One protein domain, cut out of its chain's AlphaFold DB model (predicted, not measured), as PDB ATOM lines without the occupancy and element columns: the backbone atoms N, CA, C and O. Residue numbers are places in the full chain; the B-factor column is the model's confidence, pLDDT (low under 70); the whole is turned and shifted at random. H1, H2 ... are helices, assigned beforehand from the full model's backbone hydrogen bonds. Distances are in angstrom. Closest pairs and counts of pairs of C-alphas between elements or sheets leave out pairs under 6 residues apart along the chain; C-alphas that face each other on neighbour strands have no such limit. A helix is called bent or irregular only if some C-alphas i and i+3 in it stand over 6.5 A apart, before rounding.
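AT A GLANCE: This is residues 2 to 158 of the 161 residues of an uncharacterized protein of Ruegeria arenilitoris (UniProt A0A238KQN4). Look for an elongated body of two groups of helices, with the kinked H5 running through the middle: H1 and H4 pack on its earlier part, with H2 and H3 beside them, and H6 to H9 gather round its later part. The 157 printed residues, all helix in class, hold nine named helices, H1 to H9 in order, and no named strand. The whole is compact, with a radius of gyration of the C-alphas of 16.2 A, and spans 53 by 27 by 24 A.

IN THESE COORDINATES: Find C-alpha 2 at (165.535, 146.854, 187.574); from there H1 runs 26.2 A to residue 19. H2 holds residues 21 to 29 and H3 residues 31 to 37. H4, residues 44 to 70, is 37.4 A long, with a kink of 37 degrees near residue 51. H5, residues 81 to 109, is 37.6 A long, with a kink of 87 degrees near residue 103. H4 and H5 are irregular: C-alphas 45 and 48 are 7.8 A apart, C-alphas 101 and 104 9.0 A. Next come H6, 115 to 124, H7, 128 to 137, H8, 139 to 143, and H9, 146 to 156, ending at C-alpha 156, (162.710, 152.442, 173.231).

HOW THE PARTS SIT: Start at the hub, H5, which touches six helices, among them H9, closest at C-alphas Ala 96 and Ala 150, 5.2 A. H4 and H5 form a helical hairpin at a shallow tilt of 16 degrees, closest at C-alphas Arg 57 and Ala 86, 5.4 A. Every O i to N i+4 pair is within hydrogen-bond range in H1, H2, H3, H6, H7 and H9, against 19 of 23 in H4, 16 of 25 in H5 and 0 of 1 in H8, where 1 of 2 O i to N i+3 pairs is.

THE WHOLE: The C-alphas farthest apart, of Asn 72 and Thr 109, are 54.0 A apart. The printed part has no cut and no long link. Residues 2 to 4 are under 70 in pLDDT.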
ATOM      1  N   ALA A   2     166.839 146.805 186.898       64.19
ATOM      2  CA  ALA A   2     165.535 146.854 187.574       64.19
ATOM      3  C   ALA A   2     164.341 146.380 186.714       64.19
ATOM      4  O   ALA A   2     163.456 145.711 187.239       64.19
ATOM      5  N   TYR A   3     164.336 146.619 185.394       69.06
ATOM      6  CA  TYR A   3     163.292 146.078 184.508       69.06
ATOM      7  C   TYR A   3     163.199 144.544 184.563       69.06
ATOM      8  O   TYR A   3     162.101 144.000 184.635       69.06
ATOM      9  N   HIS A   4     164.337 143.841 184.594       68.94
ATOM     10  CA  HIS A   4     164.346 142.378 184.690       68.94
ATOM     11  C   HIS A   4     163.685 141.887 185.980       68.94
ATOM     12  O   HIS A   4     162.885 140.960 185.924       68.94
ATOM     13  N   VAL A   5     163.951 142.544 187.111       70.94
ATOM     14  CA  VAL A   5     163.335 142.204 188.403       70.94
ATOM     15  C   VAL A   5     161.815 142.384 188.347       70.94
ATOM     16  O   VAL A   5     161.073 141.477 188.715       70.94
ATOM     17  N   ASN A   6     161.339 143.506 187.802       78.75
ATOM     18  CA  ASN A   6     159.902 143.762 187.679       78.75
ATOM     19  C   ASN A   6     159.217 142.823 186.674       78.75
ATOM     20  O   ASN A   6     158.062 142.451 186.866       78.75
ATOM     21  N   ARG A   7     159.926 142.409 185.618       82.38
ATOM     22  CA  ARG A   7     159.432 141.437 184.634       82.38
ATOM     23  C   ARG A   7     159.253 140.047 185.243       82.38
ATOM     24  O   ARG A   7     158.252 139.399 184.959       82.38
ATOM     25  N   GLU A   8     160.201 139.593 186.061       85.00
ATOM     26  CA  GLU A   8     160.099 138.324 186.798       85.00
ATOM     27  C   GLU A   8     158.935 138.353 187.791       85.00
ATOM     28  O   GLU A   8     158.117 137.438 187.830       85.00
ATOM     29  N   LEU A   9     158.804 139.450 188.537       85.75
ATOM     30  CA  LEU A   9     157.698 139.640 189.467       85.75
ATOM     31  C   LEU A   9     156.339 139.613 188.756       85.75
ATOM     32  O   LEU A   9     155.417 138.936 189.204       85.75
ATOM     33  N   PHE A  10     156.231 140.294 187.616       87.94
ATOM     34  CA  PHE A  10     155.027 140.267 186.794       87.94
ATOM     35  C   PHE A  10     154.735 138.863 186.237       87.94
ATOM     36  O   PHE A  10     153.577 138.454 186.232       87.94
ATOM     37  N   ALA A  11     155.757 138.097 185.829       87.62
ATOM     38  CA  ALA A  11     155.579 136.697 185.426       87.62
ATOM     39  C   ALA A  11     154.949 135.874 186.556       87.62
ATOM     40  O   ALA A  11     153.932 135.225 186.330       87.62
ATOM     41  N   ASN A  12     155.493 135.977 187.772       89.00
ATOM     42  CA  ASN A  12     154.996 135.242 188.935       89.00
ATOM     43  C   ASN A  12     153.543 135.606 189.273       89.00
ATOM     44  O   ASN A  12     152.752 134.725 189.598       89.00
ATOM     45  N   VAL A  13     153.173 136.889 189.172       90.31
ATOM     46  CA  VAL A  13     151.784 137.342 189.378       90.31
ATOM     47  C   VAL A  13     150.849 136.723 188.340       90.31
ATOM     48  O   VAL A  13     149.778 136.233 188.693       90.31
ATOM     49  N   VAL A  14     151.243 136.719 187.064       89.88
ATOM     50  CA  VAL A  14     150.427 136.138 185.991       89.88
ATOM     51  C   VAL A  14     150.321 134.623 186.149       89.88
ATOM     52  O   VAL A  14     149.225 134.087 186.050       89.88
ATOM     53  N   GLU A  15     151.419 133.929 186.444       89.50
ATOM     54  CA  GLU A  15     151.421 132.482 186.690       89.50
ATOM     55  C   GLU A  15     150.525 132.110 187.877       89.50
ATOM     56  O   GLU A  15     149.686 131.218 187.752       89.50
ATOM     57  N   ALA A  16     150.616 132.844 188.992       90.88
ATOM     58  CA  ALA A  16     149.734 132.653 190.139       90.88
ATOM     59  C   ALA A  16     148.258 132.875 189.771       90.88
ATOM     60  O   ALA A  16     147.414 132.053 190.107       90.88
ATOM     61  N   ALA A  17     147.940 133.932 189.016       92.06
ATOM     62  CA  ALA A  17     146.574 134.213 188.560       92.06
ATOM     63  C   ALA A  17     146.036 133.199 187.545       92.06
ATOM     64  O   ALA A  17     144.827 133.076 187.368       92.06
ATOM     65  N   VAL A  18     146.904 132.469 186.859       90.06
ATOM     66  CA  VAL A  18     146.484 131.398 185.956       90.06
ATOM     67  C   VAL A  18     146.170 130.115 186.736       90.06
ATOM     68  O   VAL A  18     145.274 129.370 186.338       90.06
ATOM     69  N   LEU A  19     146.885 129.858 187.834       90.00
ATOM     70  CA  LEU A  19     146.759 128.638 188.639       90.00
ATOM     71  C   LEU A  19     145.731 128.746 189.781       90.00
ATOM     72  O   LEU A  19     145.184 127.725 190.193       90.00
ATOM     73  N   ASP A  20     145.464 129.952 190.283       93.00
ATOM     74  CA  ASP A  20     144.557 130.229 191.401       93.00
ATOM     75  C   ASP A  20     143.452 131.209 190.966       93.00
ATOM     76  O   ASP A  20     143.685 132.402 190.742       93.00
ATOM     77  N   GLU A  21     142.220 130.701 190.850       91.38
ATOM     78  CA  GLU A  21     141.064 131.496 190.423       91.38
ATOM     79  C   GLU A  21     140.660 132.575 191.435       91.38
ATOM     80  O   GLU A  21     140.160 133.628 191.030       91.38
ATOM     81  N   GLU A  22     140.887 132.348 192.729       93.56
ATOM     82  CA  GLU A  22     140.593 133.326 193.775       93.56
ATOM     83  C   GLU A  22     141.607 134.472 193.716       93.56
ATOM     84  O   GLU A  22     141.235 135.649 193.748       93.56
ATOM     85  N   PHE A  23     142.893 134.146 193.550       94.00
ATOM     86  CA  PHE A  23     143.924 135.152 193.313       94.00
ATOM     87  C   PHE A  23     143.657 135.935 192.026       94.00
ATOM     88  O   PHE A  23     143.742 137.163 192.045       94.00
ATOM     89  N   ARG A  24     143.254 135.264 190.940       93.56
ATOM     90  CA  ARG A  24     142.834 135.923 189.694       93.56
ATOM     91  C   ARG A  24     141.707 136.918 189.932       93.56
ATOM     92  O   ARG A  24     141.800 138.052 189.474       93.56
ATOM     93  N   ALA A  25     140.659 136.515 190.647       93.00
ATOM     94  CA  ALA A  25     139.521 137.382 190.931       93.00
ATOM     95  C   ALA A  25     139.946 138.630 191.722       93.00
ATOM     96  O   ALA A  25     139.577 139.737 191.342       93.00
ATOM     97  N   ARG A  26     140.786 138.473 192.757       93.19
ATOM     98  CA  ARG A  26     141.333 139.605 193.532       93.19
ATOM     99  C   ARG A  26     142.225 140.520 192.692       93.19
ATOM    100  O   ARG A  26     142.096 141.741 192.777       93.19
ATOM    101  N   LEU A  27     143.104 139.934 191.875       93.62
ATOM    102  CA  LEU A  27     143.999 140.675 190.987       93.62
ATOM    103  C   LEU A  27     143.202 141.515 189.993       93.62
ATOM    104  O   LEU A  27     143.532 142.676 189.777       93.62
ATOM    105  N   LEU A  28     142.162 140.937 189.390       92.31
ATOM    106  CA  LEU A  28     141.332 141.644 188.425       92.31
ATOM    107  C   LEU A  28     140.427 142.670 189.096       92.31
ATOM    108  O   LEU A  28     140.266 143.743 188.532       92.31
ATOM    109  N   ASP A  29     139.890 142.406 190.288       94.38
ATOM    110  CA  ASP A  29     139.069 143.367 191.030       94.38
ATOM    111  C   ASP A  29     139.859 144.641 191.374       94.38
ATOM    112  O   ASP A  29     139.465 145.744 190.982       94.38
ATOM    113  N   ASN A  30     141.034 144.489 191.994       93.38
ATOM    114  CA  ASN A  30     141.880 145.614 192.386       93.38
ATOM    115  C   ASN A  30     143.369 145.383 192.046       93.38
ATOM    116  O   ASN A  30     144.172 145.025 192.923       93.38
ATOM    117  N   PRO A  31     143.761 145.621 190.775       94.00
ATOM    118  CA  PRO A  31     145.125 145.394 190.315       94.00
ATOM    119  C   PRO A  31     146.174 146.192 191.083       94.00
ATOM    120  O   PRO A  31     147.169 145.628 191.518       94.00
ATOM    121  N   SER A  32     145.961 147.493 191.283       93.25
ATOM    122  CA  SER A  32     146.905 148.369 191.991       93.25
ATOM    123  C   SER A  32     147.167 147.908 193.419       93.25
ATOM    124  O   SER A  32     148.326 147.835 193.813       93.25
ATOM    125  N   SER A  33     146.132 147.537 194.178       93.38
ATOM    126  CA  SER A  33     146.305 146.985 195.529       93.38
ATOM    127  C   SER A  33     147.145 145.704 195.512       93.38
ATOM    128  O   SER A  33     148.112 145.570 196.265       93.38
ATOM    129  N   THR A  34     146.843 144.795 194.582       93.06
ATOM    130  CA  THR A  34     147.582 143.534 194.446       93.06
ATOM    131  C   THR A  34     149.041 143.789 194.059       93.06
ATOM    132  O   THR A  34     149.951 143.268 194.702       93.06
ATOM    133  N   MET A  35     149.287 144.657 193.077       90.50
ATOM    134  CA  MET A  35     150.628 145.018 192.608       90.50
ATOM    135  C   MET A  35     151.441 145.772 193.676       90.50
ATOM    136  O   MET A  35     152.626 145.489 193.852       90.50
ATOM    137  N   ASN A  36     150.807 146.646 194.461       89.69
ATOM    138  CA  ASN A  36     151.425 147.282 195.627       89.69
ATOM    139  C   ASN A  36     151.861 146.244 196.673       89.69
ATOM    140  O   ASN A  36     152.965 146.348 197.206       89.69
ATOM    141  N   SER A  37     151.048 145.212 196.932       88.31
ATOM    142  CA  SER A  37     151.389 144.172 197.917       88.31
ATOM    143  C   SER A  37     152.592 143.310 197.514       88.31
ATOM    144  O   SER A  37     153.297 142.794 198.378       88.31
ATOM    145  N   VAL A  38     152.880 143.215 196.212       85.25
ATOM    146  CA  VAL A  38     154.087 142.566 195.672       85.25
ATOM    147  C   VAL A  38     155.235 143.558 195.420       85.25
ATOM    148  O   VAL A  38     156.243 143.200 194.823       85.25
ATOM    149  N   GLY A  39     155.127 144.802 195.897       83.75
ATOM    150  CA  GLY A  39     156.225 145.775 195.907       83.75
ATOM    151  C   GLY A  39     156.292 146.728 194.709       83.75
ATOM    152  O   GLY A  39     157.245 147.502 194.609       83.75
ATOM    153  N   MET A  40     155.304 146.725 193.810       83.75
ATOM    154  CA  MET A  40     155.198 147.736 192.753       83.75
ATOM    155  C   MET A  40     154.482 148.973 193.286       83.75
ATOM    156  O   MET A  40     153.294 148.911 193.547       83.75
ATOM    157  N   CYS A  41     155.177 150.106 193.397       85.25
ATOM    158  CA  CYS A  41     154.585 151.352 193.888       85.25
ATOM    159  C   CYS A  41     153.714 152.024 192.810       85.25
ATOM    160  O   CYS A  41     154.245 152.602 191.857       85.25
ATOM    161  N   VAL A  42     152.390 151.961 192.960       86.69
ATOM    162  CA  VAL A  42     151.422 152.667 192.103       86.69
ATOM    163  C   VAL A  42     150.962 153.949 192.810       86.69
ATOM    164  O   VAL A  42     150.344 153.850 193.868       86.69
ATOM    165  N   PRO A  43     151.230 155.150 192.260       84.50
ATOM    166  CA  PRO A  43     150.816 156.407 192.885       84.50
ATOM    167  C   PRO A  43     149.292 156.555 192.975       84.50
ATOM    168  O   PRO A  43     148.600 156.318 191.979       84.50
ATOM    169  N   ASP A  44     148.790 157.049 194.112       87.19
ATOM    170  CA  ASP A  44     147.350 157.174 194.407       87.19
ATOM    171  C   ASP A  44     146.565 157.920 193.321       87.19
ATOM    172  O   ASP A  44     145.501 157.476 192.891       87.19
ATOM    173  N   TYR A  45     147.122 159.021 192.806       84.94
ATOM    174  CA  TYR A  45     146.492 159.835 191.759       84.94
ATOM    175  C   TYR A  45     146.335 159.104 190.413       84.94
ATOM    176  O   TYR A  45     145.615 159.583 189.542       84.94
ATOM    177  N   SER A  46     147.016 157.968 190.227       86.69
ATOM    178  CA  SER A  46     147.039 157.189 188.983       86.69
ATOM    179  C   SER A  46     146.359 155.821 189.101       86.69
ATOM    180  O   SER A  46     146.335 155.077 188.124       86.69
ATOM    181  N   ILE A  47     145.788 155.481 190.267       91.19
ATOM    182  CA  ILE A  47     145.204 154.155 190.542       91.19
ATOM    183  C   ILE A  47     144.115 153.775 189.531       91.19
ATOM    184  O   ILE A  47     144.110 152.648 189.038       91.19
ATOM    185  N   GLY A  48     143.202 154.698 189.210       90.69
ATOM    186  CA  GLY A  48     142.108 154.430 188.269       90.69
ATOM    187  C   GLY A  48     142.621 154.071 186.873       90.69
ATOM    188  O   GLY A  48     142.280 153.014 186.344       90.69
ATOM    189  N   GLU A  49     143.504 154.909 186.322       89.94
ATOM    190  CA  GLU A  49     144.120 154.697 185.005       89.94
ATOM    191  C   GLU A  49     144.992 153.427 184.993       89.94
ATOM    192  O   GLU A  49     144.931 152.637 184.051       89.94
ATOM    193  N   PHE A  50     145.746 153.171 186.070       91.88
ATOM    194  CA  PHE A  50     146.536 151.948 186.217       91.88
ATOM    195  C   PHE A  50     145.659 150.697 186.175       91.88
ATOM    196  O   PHE A  50     145.963 149.768 185.432       91.88
ATOM    197  N   ASN A  51     144.579 150.659 186.961       94.06
ATOM    198  CA  ASN A  51     143.689 149.501 187.028       94.06
ATOM    199  C   ASN A  51     143.068 149.198 185.655       94.06
ATOM    200  O   ASN A  51     142.995 148.034 185.261       94.06
ATOM    201  N   GLU A  52     142.665 150.233 184.912       91.25
ATOM    202  CA  GLU A  52     142.133 150.089 183.554       91.25
ATOM    203  C   GLU A  52     143.187 149.528 182.589       91.25
ATOM    204  O   GLU A  52     142.951 148.533 181.896       91.25
ATOM    205  N   VAL A  53     144.382 150.124 182.563       88.81
ATOM    206  CA  VAL A  53     145.473 149.672 181.691       88.81
ATOM    207  C   VAL A  53     145.922 148.264 182.040       88.81
ATOM    208  O   VAL A  53     146.178 147.468 181.133       88.81
ATOM    209  N   PHE A  54     146.009 147.944 183.329       92.06
ATOM    210  CA  PHE A  54     146.379 146.619 183.791       92.06
ATOM    211  C   PHE A  54     145.411 145.582 183.230       92.06
ATOM    212  O   PHE A  54     145.860 144.666 182.550       92.06
ATOM    213  N   ARG A  55     144.096 145.757 183.406       92.12
ATOM    214  CA  ARG A  55     143.089 144.829 182.855       92.12
ATOM    215  C   ARG A  55     143.218 144.691 181.337       92.12
ATOM    216  O   ARG A  55     143.369 143.583 180.830       92.12
ATOM    217  N   ASN A  56     143.335 145.810 180.619       90.06
ATOM    218  CA  ASN A  56     143.508 145.817 179.160       90.06
ATOM    219  C   ASN A  56     144.762 145.068 178.671       90.06
ATOM    220  O   ASN A  56     144.809 144.608 177.528       90.06
ATOM    221  N   ARG A  57     145.807 144.970 179.501       88.56
ATOM    222  CA  ARG A  57     147.060 144.273 179.173       88.56
ATOM    223  C   ARG A  57     147.106 142.844 179.688       88.56
ATOM    224  O   ARG A  57     147.701 141.996 179.027       88.56
ATOM    225  N   VAL A  58     146.514 142.590 180.847       87.75
ATOM    226  CA  VAL A  58     146.632 141.327 181.573       87.75
ATOM    227  C   VAL A  58     145.491 140.373 181.240       87.75
ATOM    228  O   VAL A  58     145.759 139.185 181.113       87.75
ATOM    229  N   ASP A  59     144.269 140.842 180.974       88.88
ATOM    230  CA  ASP A  59     143.160 139.952 180.586       88.88
ATOM    231  C   ASP A  59     143.470 139.131 179.320       88.88
ATOM    232  O   ASP A  59     143.308 137.904 179.347       88.88
ATOM    233  N   PRO A  60     143.990 139.726 178.222       88.38
ATOM    234  CA  PRO A  60     144.355 138.950 177.036       88.38
ATOM    235  C   PRO A  60     145.473 137.941 177.319       88.38
ATOM    236  O   PRO A  60     145.454 136.833 176.783       88.38
ATOM    237  N   LEU A  61     146.424 138.319 178.178       88.88
ATOM    238  CA  LEU A  61     147.560 137.491 178.575       88.88
ATOM    239  C   LEU A  61     147.109 136.288 179.417       88.88
ATOM    240  O   LEU A  61     147.551 135.168 179.169       88.88
ATOM    241  N   LEU A  62     146.192 136.493 180.368       89.25
ATOM    242  CA  LEU A  62     145.588 135.423 181.164       89.25
ATOM    243  C   LEU A  62     144.798 134.456 180.275       89.25
ATOM    244  O   LEU A  62     144.937 133.241 180.411       89.25
ATOM    245  N   ALA A  63     144.026 134.976 179.318       88.19
ATOM    246  CA  ALA A  63     143.290 134.151 178.364       88.19
ATOM    247  C   ALA A  63     144.217 133.351 177.426       88.19
ATOM    248  O   ALA A  63     143.863 132.258 176.977       88.19
ATOM    249  N   GLU A  64     145.389 133.886 177.080       88.31
ATOM    250  CA  GLU A  64     146.420 133.178 176.311       88.31
ATOM    251  C   GLU A  64     147.080 132.073 177.150       88.31
ATOM    252  O   GLU A  64     147.138 130.919 176.723       88.31
ATOM    253  N   ALA A  65     147.484 132.388 178.381       86.19
ATOM    254  CA  ALA A  65     148.076 131.435 179.315       86.19
ATOM    255  C   ALA A  65     147.127 130.270 179.661       86.19
ATOM    256  O   ALA A  65     147.540 129.110 179.667       86.19
ATOM    257  N   GLN A  66     145.838 130.552 179.874       85.44
ATOM    258  CA  GLN A  66     144.840 129.522 180.168       85.44
ATOM    259  C   GLN A  66     144.632 128.563 178.982       85.44
ATOM    260  O   GLN A  66     144.480 127.359 179.186       85.44
ATOM    261  N   ARG A  67     144.699 129.063 177.739       85.88
ATOM    262  CA  ARG A  67     144.652 128.220 176.532       85.88
ATOM    263  C   ARG A  67     145.854 127.275 176.437       85.88
ATOM    264  O   ARG A  67     145.684 126.124 176.043       85.88
ATOM    265  N   ILE A  68     147.049 127.725 176.827       84.44
ATOM    266  CA  ILE A  68     148.256 126.879 176.863       84.44
ATOM    267  C   ILE A  68     148.112 125.757 177.891       84.44
ATOM    268  O   ILE A  68     148.416 124.605 177.573       84.44
ATOM    269  N   LEU A  69     147.602 126.068 179.086       83.12
ATOM    270  CA  LEU A  69     147.338 125.049 180.103       83.12
ATOM    271  C   LEU A  69     146.311 124.015 179.637       83.12
ATOM    272  O   LEU A  69     146.535 122.821 179.802       83.12
ATOM    273  N   GLN A  70     145.216 124.452 179.009       84.44
ATOM    274  CA  GLN A  70     144.202 123.541 178.458       84.44
ATOM    275  C   GLN A  70     144.763 122.616 177.369       84.44
ATOM    276  O   GLN A  70     144.281 121.498 177.199       84.44
ATOM    277  N   ALA A  71     145.800 123.055 176.656       84.62
ATOM    278  CA  ALA A  71     146.510 122.252 175.669       84.62
ATOM    279  C   ALA A  71     147.567 121.304 176.281       84.62
ATOM    280  O   ALA A  71     148.300 120.664 175.529       84.62
ATOM    281  N   ASN A  72     147.667 121.205 177.617       81.56
ATOM    282  CA  ASN A  72     148.690 120.437 178.345       81.56
ATOM    283  C   ASN A  72     150.134 120.783 177.938       81.56
ATOM    284  O   ASN A  72     151.038 119.948 178.016       81.56
ATOM    285  N   MET A  73     150.361 122.015 177.486       76.19
ATOM    286  CA  MET A  73     151.696 122.510 177.176       76.19
ATOM    287  C   MET A  73     152.342 123.096 178.440       76.19
ATOM    288  O   MET A  73     151.636 123.654 179.285       76.19
ATOM    289  N   PRO A  74     153.677 123.012 178.588       74.88
ATOM    290  CA  PRO A  74     154.364 123.646 179.705       74.88
ATOM    291  C   PRO A  74     154.120 125.159 179.669       74.88
ATOM    292  O   PRO A  74     154.457 125.831 178.691       74.88
ATOM    293  N   LEU A  75     153.523 125.691 180.737       74.38
ATOM    294  CA  LEU A  75     153.277 127.120 180.858       74.38
ATOM    295  C   LEU A  75     154.616 127.841 181.032       74.38
ATOM    296  O   LEU A  75     155.298 127.684 182.039       74.38
ATOM    297  N   SER A  76     154.977 128.647 180.040       79.12
ATOM    298  CA  SER A  76     156.043 129.638 180.151       79.12
ATOM    299  C   SER A  76     155.469 130.967 179.698       79.12
ATOM    300  O   SER A  76     155.463 131.285 178.506       79.12
ATOM    301  N   VAL A  77     154.952 131.748 180.650       76.44
ATOM    302  CA  VAL A  77     154.312 133.042 180.361       76.44
ATOM    303  C   VAL A  77     155.305 133.987 179.671       76.44
ATOM    304  O   VAL A  77     154.936 134.772 178.805       76.44
ATOM    305  N   LYS A  78     156.603 133.829 179.955       76.31
ATOM    306  CA  LYS A  78     157.697 134.581 179.324       76.31
ATOM    307  C   LYS A  78     157.824 134.361 177.816       76.31
ATOM    308  O   LYS A  78     158.393 135.225 177.150       76.31
ATOM    309  N   ASN A  79     157.325 133.235 177.308       77.19
ATOM    310  CA  ASN A  79     157.347 132.894 175.887       77.19
ATOM    311  C   ASN A  79     156.112 133.417 175.140       77.19
ATOM    312  O   ASN A  79     156.058 133.301 173.917       77.19
ATOM    313  N   LEU A  80     155.129 133.986 175.848       78.69
ATOM    314  CA  LEU A  80     153.964 134.579 175.207       78.69
ATOM    315  C   LEU A  80     154.382 135.857 174.461       78.69
ATOM    316  O   LEU A  80     155.014 136.732 175.061       78.69
ATOM    317  N   PRO A  81     154.010 136.021 173.178       75.25
ATOM    318  CA  PRO A  81     154.350 137.214 172.400       75.25
ATOM    319  C   PRO A  81     153.848 138.509 173.049       75.25
ATOM    320  O   PRO A  81     154.511 139.545 173.002       75.25
ATOM    321  N   SER A  82     152.681 138.444 173.693       81.94
ATOM    322  CA  SER A  82     152.031 139.568 174.370       81.94
ATOM    323  C   SER A  82     152.692 139.935 175.710       81.94
ATOM    324  O   SER A  82     152.575 141.079 176.164       81.94
ATOM    325  N   PHE A  83     153.438 139.005 176.321       86.94
ATOM    326  CA  PHE A  83     153.977 139.158 177.672       86.94
ATOM    327  C   PHE A  83     154.992 140.285 177.780       86.94
ATOM    328  O   PHE A  83     154.899 141.097 178.694       86.94
ATOM    329  N   SER A  84     155.953 140.354 176.854       86.94
ATOM    330  CA  SER A  84     157.042 141.337 176.932       86.94
ATOM    331  C   SER A  84     156.505 142.770 176.982       86.94
ATOM    332  O   SER A  84     156.888 143.556 177.850       86.94
ATOM    333  N   CYS A  85     155.552 143.088 176.103       89.19
ATOM    334  CA  CYS A  85     154.985 144.426 176.038       89.19
ATOM    335  C   CYS A  85     154.055 144.722 177.225       89.19
ATOM    336  O   CYS A  85     154.097 145.824 177.777       89.19
ATOM    337  N   ALA A  86     153.251 143.746 177.663       89.06
ATOM    338  CA  ALA A  86     152.392 143.892 178.840       89.06
ATOM    339  C   ALA A  86     153.215 144.111 180.120       89.06
ATOM    340  O   ALA A  86     153.007 145.105 180.818       89.06
ATOM    341  N   ALA A  87     154.201 143.247 180.370       88.81
ATOM    342  CA  ALA A  87     155.093 143.324 181.521       88.81
ATOM    343  C   ALA A  87     155.842 144.657 181.560       88.81
ATOM    344  O   ALA A  87     155.894 145.309 182.602       88.81
ATOM    345  N   CYS A  88     156.374 145.099 180.417       91.31
ATOM    346  CA  CYS A  88     157.022 146.398 180.336       91.31
ATOM    347  C   CYS A  88     156.059 147.551 180.603       91.31
ATOM    348  O   CYS A  88     156.386 148.415 181.408       91.31
ATOM    349  N   THR A  89     154.878 147.560 179.983       91.00
ATOM    350  CA  THR A  89     153.924 148.669 180.143       91.00
ATOM    351  C   THR A  89     153.503 148.826 181.604       91.00
ATOM    352  O   THR A  89     153.477 149.942 182.117       91.00
ATOM    353  N   VAL A  90     153.225 147.712 182.289       89.38
ATOM    354  CA  VAL A  90     152.856 147.711 183.711       89.38
ATOM    355  C   VAL A  90     154.042 148.142 184.580       89.38
ATOM    356  O   VAL A  90     153.893 149.012 185.432       89.38
ATOM    357  N   ALA A  91     155.241 147.606 184.336       88.38
ATOM    358  CA  ALA A  91     156.428 147.939 185.124       88.38
ATOM    359  C   ALA A  91     156.926 149.382 184.911       88.38
ATOM    360  O   ALA A  91     157.450 149.997 185.839       88.38
ATOM    361  N   ALA A  92     156.775 149.924 183.701       91.00
ATOM    362  CA  ALA A  92     157.162 151.288 183.357       91.00
ATOM    363  C   ALA A  92     156.160 152.330 183.874       91.00
ATOM    364  O   ALA A  92     156.475 153.519 183.848       91.00
ATOM    365  N   TRP A  93     154.982 151.912 184.357       90.12
ATOM    366  CA  TRP A  93     153.899 152.812 184.753       90.12
ATOM    367  C   TRP A  93     154.331 153.846 185.787       90.12
ATOM    368  O   TRP A  93     154.123 155.039 185.592       90.12
ATOM    369  N   THR A  94     154.995 153.415 186.860       85.56
ATOM    370  CA  THR A  94     155.450 154.314 187.928       85.56
ATOM    371  C   THR A  94     156.448 155.344 187.404       85.56
ATOM    372  O   THR A  94     156.358 156.525 187.726       85.56
ATOM    373  N   VAL A  95     157.383 154.919 186.548       90.56
ATOM    374  CA  VAL A  95     158.372 155.820 185.937       90.56
ATOM    375  C   VAL A  95     157.683 156.809 184.997       90.56
ATOM    376  O   VAL A  95     157.965 158.006 185.044       90.56
ATOM    377  N   ALA A  96     156.741 156.329 184.186       91.69
ATOM    378  CA  ALA A  96     155.944 157.156 183.294       91.69
ATOM    379  C   ALA A  96     155.103 158.181 184.066       91.69
ATOM    380  O   ALA A  96     155.074 159.348 183.687       91.69
ATOM    381  N   ALA A  97     154.496 157.784 185.186       88.25
ATOM    382  CA  ALA A  97     153.713 158.662 186.046       88.25
ATOM    383  C   ALA A  97     154.564 159.804 186.624       88.25
ATOM    384  O   ALA A  97     154.112 160.948 186.644       88.25
ATOM    385  N   ILE A  98     155.807 159.515 187.032       88.50
ATOM    386  CA  ILE A  98     156.757 160.529 187.517       88.50
ATOM    387  C   ILE A  98     157.146 161.492 186.387       88.50
ATOM    388  O   ILE A  98     157.191 162.701 186.600       88.50
ATOM    389  N   ILE A  99     157.410 160.982 185.180       90.12
ATOM    390  CA  ILE A  99     157.754 161.821 184.020       90.12
ATOM    391  C   ILE A  99     156.579 162.729 183.639       90.12
ATOM    392  O   ILE A  99     156.770 163.924 183.424       90.12
ATOM    393  N   VAL A 100     155.360 162.189 183.594       89.94
ATOM    394  CA  VAL A 100     154.154 162.964 183.273       89.94
ATOM    395  C   VAL A 100     153.875 164.028 184.334       89.94
ATOM    396  O   VAL A 100     153.500 165.139 183.973       89.94
ATOM    397  N   ALA A 101     154.130 163.742 185.616       87.06
ATOM    398  CA  ALA A 101     153.953 164.710 186.700       87.06
ATOM    399  C   ALA A 101     154.858 165.952 186.568       87.06
ATOM    400  O   ALA A 101     154.476 167.035 187.004       87.06
ATOM    401  N   VAL A 102     156.033 165.825 185.938       88.25
ATOM    402  CA  VAL A 102     156.901 166.976 185.611       88.25
ATOM    403  C   VAL A 102     156.285 167.851 184.511       88.25
ATOM    404  O   VAL A 102     156.504 169.063 184.475       88.25
ATOM    405  N   GLY A 103     155.498 167.245 183.622       86.25
ATOM    406  CA  GLY A 103     154.848 167.913 182.502       86.25
ATOM    407  C   GLY A 103     155.797 168.259 181.349       86.25
ATOM    408  O   GLY A 103     157.020 168.313 181.486       86.25
ATOM    409  N   ALA A 104     155.214 168.536 180.179       79.31
ATOM    410  CA  ALA A 104     155.963 168.778 178.942       79.31
ATOM    411  C   ALA A 104     156.874 170.020 178.999       79.31
ATOM    412  O   ALA A 104     157.927 170.044 178.370       79.31
ATOM    413  N   ALA A 105     156.507 171.045 179.773       76.69
ATOM    414  CA  ALA A 105     157.353 172.225 179.963       76.69
ATOM    415  C   ALA A 105     158.522 171.957 180.929       76.69
ATOM    416  O   ALA A 105     159.613 172.496 180.751       76.69
ATOM    417  N   GLY A 106     158.308 171.110 181.939       84.56
ATOM    418  CA  GLY A 106     159.316 170.800 182.950       84.56
ATOM    419  C   GLY A 106     160.405 169.852 182.452       84.56
ATOM    420  O   GLY A 106     161.525 169.903 182.950       84.56
ATOM    421  N   VAL A 107     160.140 169.017 181.439       87.75
ATOM    422  CA  VAL A 107     161.162 168.069 180.956       87.75
ATOM    423  C   VAL A 107     162.395 168.748 180.358       87.75
ATOM    424  O   VAL A 107     163.489 168.191 180.437       87.75
ATOM    425  N   ALA A 108     162.255 169.969 179.832       86.19
ATOM    426  CA  ALA A 108     163.375 170.745 179.300       86.19
ATOM    427  C   ALA A 108     164.350 171.230 180.389       86.19
ATOM    428  O   ALA A 108     165.516 171.484 180.092       86.19
ATOM    429  N   THR A 109     163.900 171.345 181.644       90.62
ATOM    430  CA  THR A 109     164.725 171.812 182.770       90.62
ATOM    431  C   THR A 109     165.343 170.667 183.572       90.62
ATOM    432  O   THR A 109     166.095 170.907 184.520       90.62
ATOM    433  N   LEU A 110     165.052 169.415 183.202       93.25
ATOM    434  CA  LEU A 110     165.627 168.247 183.854       93.25
ATOM    435  C   LEU A 110     167.136 168.170 183.625       93.25
ATOM    436  O   LEU A 110     167.668 168.524 182.575       93.25
ATOM    437  N   THR A 111     167.820 167.645 184.632       94.88
ATOM    438  CA  THR A 111     169.266 167.433 184.637       94.88
ATOM    439  C   THR A 111     169.566 165.965 184.912       94.88
ATOM    440  O   THR A 111     168.685 165.188 185.281       94.88
ATOM    441  N   LEU A 112     170.833 165.573 184.783       94.50
ATOM    442  CA  LEU A 112     171.282 164.199 185.039       94.50
ATOM    443  C   LEU A 112     170.974 163.709 186.463       94.50
ATOM    444  O   LEU A 112     170.879 162.506 186.687       94.50
ATOM    445  N   THR A 113     170.812 164.629 187.416       94.50
ATOM    446  CA  THR A 113     170.522 164.327 188.824       94.50
ATOM    447  C   THR A 113     169.036 164.408 189.162       94.50
ATOM    448  O   THR A 113     168.654 164.196 190.311       94.50
ATOM    449  N   SER A 114     168.176 164.739 188.198       93.50
ATOM    450  CA  SER A 114     166.739 164.807 188.437       93.50
ATOM    451  C   SER A 114     166.167 163.410 188.706       93.50
ATOM    452  O   SER A 114     166.447 162.460 187.977       93.50
ATOM    453  N   ALA A 115     165.301 163.298 189.716       90.81
ATOM    454  CA  ALA A 115     164.635 162.050 190.098       90.81
ATOM    455  C   ALA A 115     164.032 161.239 188.921       90.81
ATOM    456  O   ALA A 115     164.340 160.049 188.839       90.81
ATOM    457  N   PRO A 116     163.256 161.815 187.972       91.62
ATOM    458  CA  PRO A 116     162.744 161.072 186.808       91.62
ATOM    459  C   PRO A 116     163.846 160.467 185.928       91.62
ATOM    460  O   PRO A 116     163.689 159.360 185.419       91.62
ATOM    461  N   VAL A 117     164.974 161.168 185.772       94.69
ATOM    462  CA  VAL A 117     166.108 160.719 184.951       94.69
ATOM    463  C   VAL A 117     166.800 159.533 185.612       94.69
ATOM    464  O   VAL A 117     167.036 158.517 184.961       94.69
ATOM    465  N   ILE A 118     167.067 159.627 186.917       93.62
ATOM    466  CA  ILE A 118     167.671 158.539 187.697       93.62
ATOM    467  C   ILE A 118     166.745 157.318 187.732       93.62
ATOM    468  O   ILE A 118     167.208 156.189 187.546       93.62
ATOM    469  N   ALA A 119     165.442 157.533 187.938       90.38
ATOM    470  CA  ALA A 119     164.445 156.468 187.976       90.38
ATOM    471  C   ALA A 119     164.382 155.720 186.639       90.38
ATOM    472  O   ALA A 119     164.487 154.491 186.622       90.38
ATOM    473  N   LEU A 120     164.297 156.445 185.517       92.75
ATOM    474  CA  LEU A 120     164.298 155.834 184.191       92.75
ATOM    475  C   LEU A 120     165.614 155.108 183.907       92.75
ATOM    476  O   LEU A 120     165.583 153.953 183.487       92.75
ATOM    477  N   ALA A 121     166.758 155.747 184.167       92.12
ATOM    478  CA  ALA A 121     168.075 155.154 183.945       92.12
ATOM    479  C   ALA A 121     168.233 153.825 184.698       92.12
ATOM    480  O   ALA A 121     168.671 152.826 184.126       92.12
ATOM    481  N   SER A 122     167.795 153.793 185.957       89.75
ATOM    482  CA  SER A 122     167.816 152.594 186.801       89.75
ATOM    483  C   SER A 122     166.856 151.516 186.294       89.75
ATOM    484  O   SER A 122     167.226 150.337 186.243       89.75
ATOM    485  N   PHE A 123     165.649 151.925 185.882       89.81
ATOM    486  CA  PHE A 123     164.618 151.052 185.327       89.81
ATOM    487  C   PHE A 123     165.132 150.302 184.096       89.81
ATOM    488  O   PHE A 123     165.239 149.073 184.130       89.81
ATOM    489  N   VAL A 124     165.538 151.030 183.051       89.94
ATOM    490  CA  VAL A 124     166.000 150.411 181.798       89.94
ATOM    491  C   VAL A 124     167.425 149.854 181.898       89.94
ATOM    492  O   VAL A 124     167.800 148.978 181.127       89.94
ATOM    493  N   GLY A 125     168.220 150.301 182.876       90.31
ATOM    494  CA  GLY A 125     169.624 149.912 183.023       90.31
ATOM    495  C   GLY A 125     170.558 150.623 182.042       90.31
ATOM    496  O   GLY A 125     171.427 149.978 181.465       90.31
ATOM    497  N   THR A 126     170.376 151.931 181.854       92.94
ATOM    498  CA  THR A 126     171.199 152.772 180.966       92.94
ATOM    499  C   THR A 126     171.845 153.933 181.726       92.94
ATOM    500  O   THR A 126     171.653 154.086 182.932       92.94
ATOM    501  N   SER A 127     172.630 154.761 181.034       95.25
ATOM    502  CA  SER A 127     173.229 155.960 181.621       95.25
ATOM    503  C   SER A 127     172.189 157.062 181.861       95.25
ATOM    504  O   SER A 127     171.226 157.212 181.107       95.25
ATOM    505  N   ALA A 128     172.414 157.900 182.879       94.94
ATOM    506  CA  ALA A 128     171.565 159.068 183.141       94.94
ATOM    507  C   ALA A 128     171.494 160.023 181.935       94.94
ATOM    508  O   ALA A 128     170.452 160.616 181.681       94.94
ATOM    509  N   LEU A 129     172.576 160.132 181.154       96.25
ATOM    510  CA  LEU A 129     172.601 160.947 179.939       96.25
ATOM    511  C   LEU A 129     171.641 160.409 178.872       96.25
ATOM    512  O   LEU A 129     170.852 161.176 178.327       96.25
ATOM    513  N   ALA A 130     171.667 159.101 178.607       95.88
ATOM    514  CA  ALA A 130     170.749 158.482 177.652       95.88
ATOM    515  C   ALA A 130     169.285 158.618 178.106       95.88
ATOM    516  O   ALA A 130     168.418 158.939 177.296       95.88
ATOM    517  N   ALA A 131     169.021 158.443 179.404       95.56
ATOM    518  CA  ALA A 131     167.693 158.644 179.977       95.56
ATOM    519  C   ALA A 131     167.216 160.103 179.866       95.56
ATOM    520  O   ALA A 131     166.059 160.335 179.525       95.56
ATOM    521  N   LEU A 132     168.091 161.086 180.108       94.38
ATOM    522  CA  LEU A 132     167.752 162.506 179.985       94.38
ATOM    523  C   LEU A 132     167.375 162.866 178.545       94.38
ATOM    524  O   LEU A 132     166.322 163.460 178.327       94.38
ATOM    525  N   VAL A 133     168.201 162.463 177.573       94.94
ATOM    526  CA  VAL A 133     167.938 162.705 176.145       94.94
ATOM    527  C   VAL A 133     166.609 162.075 175.728       94.94
ATOM    528  O   VAL A 133     165.808 162.713 175.047       94.94
ATOM    529  N   PHE A 134     166.337 160.848 176.182       95.50
ATOM    530  CA  PHE A 134     165.057 160.198 175.929       95.50
ATOM    531  C   PHE A 134     163.887 160.992 176.526       95.50
ATOM    532  O   PHE A 134     162.943 161.301 175.804       95.50
ATOM    533  N   ILE A 135     163.950 161.381 177.805       93.62
ATOM    534  CA  ILE A 135     162.862 162.126 178.462       93.62
ATOM    535  C   ILE A 135     162.602 163.461 177.756       93.62
ATOM    536  O   ILE A 135     161.450 163.818 177.523       93.62
ATOM    537  N   GLN A 136     163.656 164.174 177.360       91.81
ATOM    538  CA  GLN A 136     163.536 165.430 176.616       91.81
ATOM    539  C   GLN A 136     162.881 165.240 175.238       91.81
ATOM    540  O   GLN A 136     162.219 166.152 174.745       91.81
ATOM    541  N   SER A 137     162.993 164.050 174.635       92.50
ATOM    542  CA  SER A 137     162.327 163.724 173.367       92.50
ATOM    543  C   SER A 137     160.820 163.441 173.500       92.50
ATOM    544  O   SER A 137     160.107 163.464 172.499       92.50
ATOM    545  N   LEU A 138     160.299 163.234 174.719       91.25
ATOM    546  CA  LEU A 138     158.899 162.851 174.966       91.25
ATOM    547  C   LEU A 138     157.885 164.003 174.869       91.25
ATOM    548  O   LEU A 138     156.718 163.792 175.194       91.25
ATOM    549  N   GLY A 139     158.287 165.210 174.454       82.88
ATOM    550  CA  GLY A 139     157.486 166.439 174.574       82.88
ATOM    551  C   GLY A 139     155.989 166.279 174.256       82.88
ATOM    552  O   GLY A 139     155.151 166.542 175.116       82.88
ATOM    553  N   ALA A 140     155.643 165.787 173.061       81.69
ATOM    554  CA  ALA A 140     154.246 165.546 172.677       81.69
ATOM    555  C   ALA A 140     153.634 164.294 173.338       81.69
ATOM    556  O   ALA A 140     152.443 164.275 173.647       81.69
ATOM    557  N   THR A 141     154.438 163.260 173.593       88.19
ATOM    558  CA  THR A 141     154.013 162.002 174.230       88.19
ATOM    559  C   THR A 141     153.476 162.222 175.641       88.19
ATOM    560  O   THR A 141     152.518 161.561 176.029       88.19
ATOM    561  N   ILE A 142     154.031 163.181 176.389       87.06
ATOM    562  CA  ILE A 142     153.556 163.536 177.738       87.06
ATOM    563  C   ILE A 142     152.108 164.042 177.705       87.06
ATOM    564  O   ILE A 142     151.328 163.722 178.598       87.06
ATOM    565  N   GLY A 143     151.721 164.765 176.648       83.31
ATOM    566  CA  GLY A 143     150.335 165.201 176.445       83.31
ATOM    567  C   GLY A 143     149.354 164.046 176.211       83.31
ATOM    568  O   GLY A 143     148.158 164.215 176.417       83.31
ATOM    569  N   GLY A 144     149.853 162.867 175.823       84.06
ATOM    570  CA  GLY A 144     149.072 161.638 175.670       84.06
ATOM    571  C   GLY A 144     148.866 160.840 176.964       84.06
ATOM    572  O   GLY A 144     148.254 159.775 176.910       84.06
ATOM    573  N   GLY A 145     149.374 161.316 178.107       89.12
ATOM    574  CA  GLY A 145     149.192 160.683 179.417       89.12
ATOM    575  C   GLY A 145     150.217 159.594 179.762       89.12
ATOM    576  O   GLY A 145     151.194 159.359 179.042       89.12
ATOM    577  N   ILE A 146     150.000 158.925 180.900       91.88
ATOM    578  CA  ILE A 146     150.952 157.973 181.499       91.88
ATOM    579  C   ILE A 146     151.147 156.764 180.590       91.88
ATOM    580  O   ILE A 146     152.283 156.367 180.319       91.88
ATOM    581  N   LEU A 147     150.056 156.224 180.042       90.94
ATOM    582  CA  LEU A 147     150.119 155.092 179.123       90.94
ATOM    583  C   LEU A 147     150.976 155.375 177.879       90.94
ATOM    584  O   LEU A 147     151.715 154.495 177.430       90.94
ATOM    585  N   ALA A 148     150.884 156.579 177.304       92.38
ATOM    586  CA  ALA A 148     151.653 156.944 176.116       92.38
ATOM    587  C   ALA A 148     153.158 156.976 176.419       92.38
ATOM    588  O   ALA A 148     153.958 156.428 175.658       92.38
ATOM    589  N   VAL A 149     153.535 157.547 177.565       93.38
ATOM    590  CA  VAL A 149     154.927 157.575 178.029       93.38
ATOM    591  C   VAL A 149     155.431 156.168 178.363       93.38
ATOM    592  O   VAL A 149     156.526 155.803 177.939       93.38
ATOM    593  N   ALA A 150     154.631 155.344 179.049       93.44
ATOM    594  CA  ALA A 150     154.988 153.960 179.362       93.44
ATOM    595  C   ALA A 150     155.255 153.145 178.088       93.44
ATOM    596  O   ALA A 150     156.279 152.471 177.985       93.44
ATOM    597  N   LYS A 151     154.389 153.268 177.072       93.19
ATOM    598  CA  LYS A 151     154.607 152.641 175.760       93.19
ATOM    599  C   LYS A 151     155.884 153.130 175.091       93.19
ATOM    600  O   LYS A 151     156.650 152.303 174.617       93.19
ATOM    601  N   ALA A 152     156.138 154.439 175.082       94.31
ATOM    602  CA  ALA A 152     157.346 154.990 174.475       94.31
ATOM    603  C   ALA A 152     158.623 154.447 175.135       94.31
ATOM    604  O   ALA A 152     159.568 154.090 174.434       94.31
ATOM    605  N   ILE A 153     158.635 154.316 176.470       94.12
ATOM    606  CA  ILE A 153     159.737 153.673 177.206       94.12
ATOM    607  C   ILE A 153     159.905 152.223 176.736       94.12
ATOM    608  O   ILE A 153     161.020 151.785 176.457       94.12
ATOM    609  N   CYS A 154     158.805 151.482 176.619       94.00
ATOM    610  CA  CYS A 154     158.837 150.079 176.219       94.00
ATOM    611  C   CYS A 154     159.264 149.858 174.767       94.00
ATOM    612  O   CYS A 154     159.989 148.903 174.496       94.00
ATOM    613  N   THR A 155     158.874 150.737 173.848       94.50
ATOM    614  CA  THR A 155     159.355 150.723 172.462       94.50
ATOM    615  C   THR A 155     160.840 151.074 172.402       94.50
ATOM    616  O   THR A 155     161.597 150.410 171.701       94.50
ATOM    617  N   TRP A 156     161.297 152.054 173.191       93.94
ATOM    618  CA  TRP A 156     162.710 152.442 173.231       93.94
ATOM    619  C   TRP A 156     163.640 151.294 173.639       93.94
ATOM    620  O   TRP A 156     164.721 151.151 173.072       93.94
ATOM    621  N   ILE A 157     163.208 150.442 174.572       91.50
ATOM    622  CA  ILE A 157     163.979 149.263 174.996       91.50
ATOM    623  C   ILE A 157     163.678 147.997 174.174       91.50
ATOM    624  O   ILE A 157     164.177 146.925 174.511       91.50
ATOM    625  N   GLY A 158     162.845 148.092 173.130       89.81
ATOM    626  CA  GLY A 158     162.474 146.969 172.263       89.81
ATOM    627  C   GLY A 158     161.553 145.927 172.907       89.81
ATOM    628  O   GLY A 158     161.466 144.800 172.424       89.81
TER     629      GLY A 158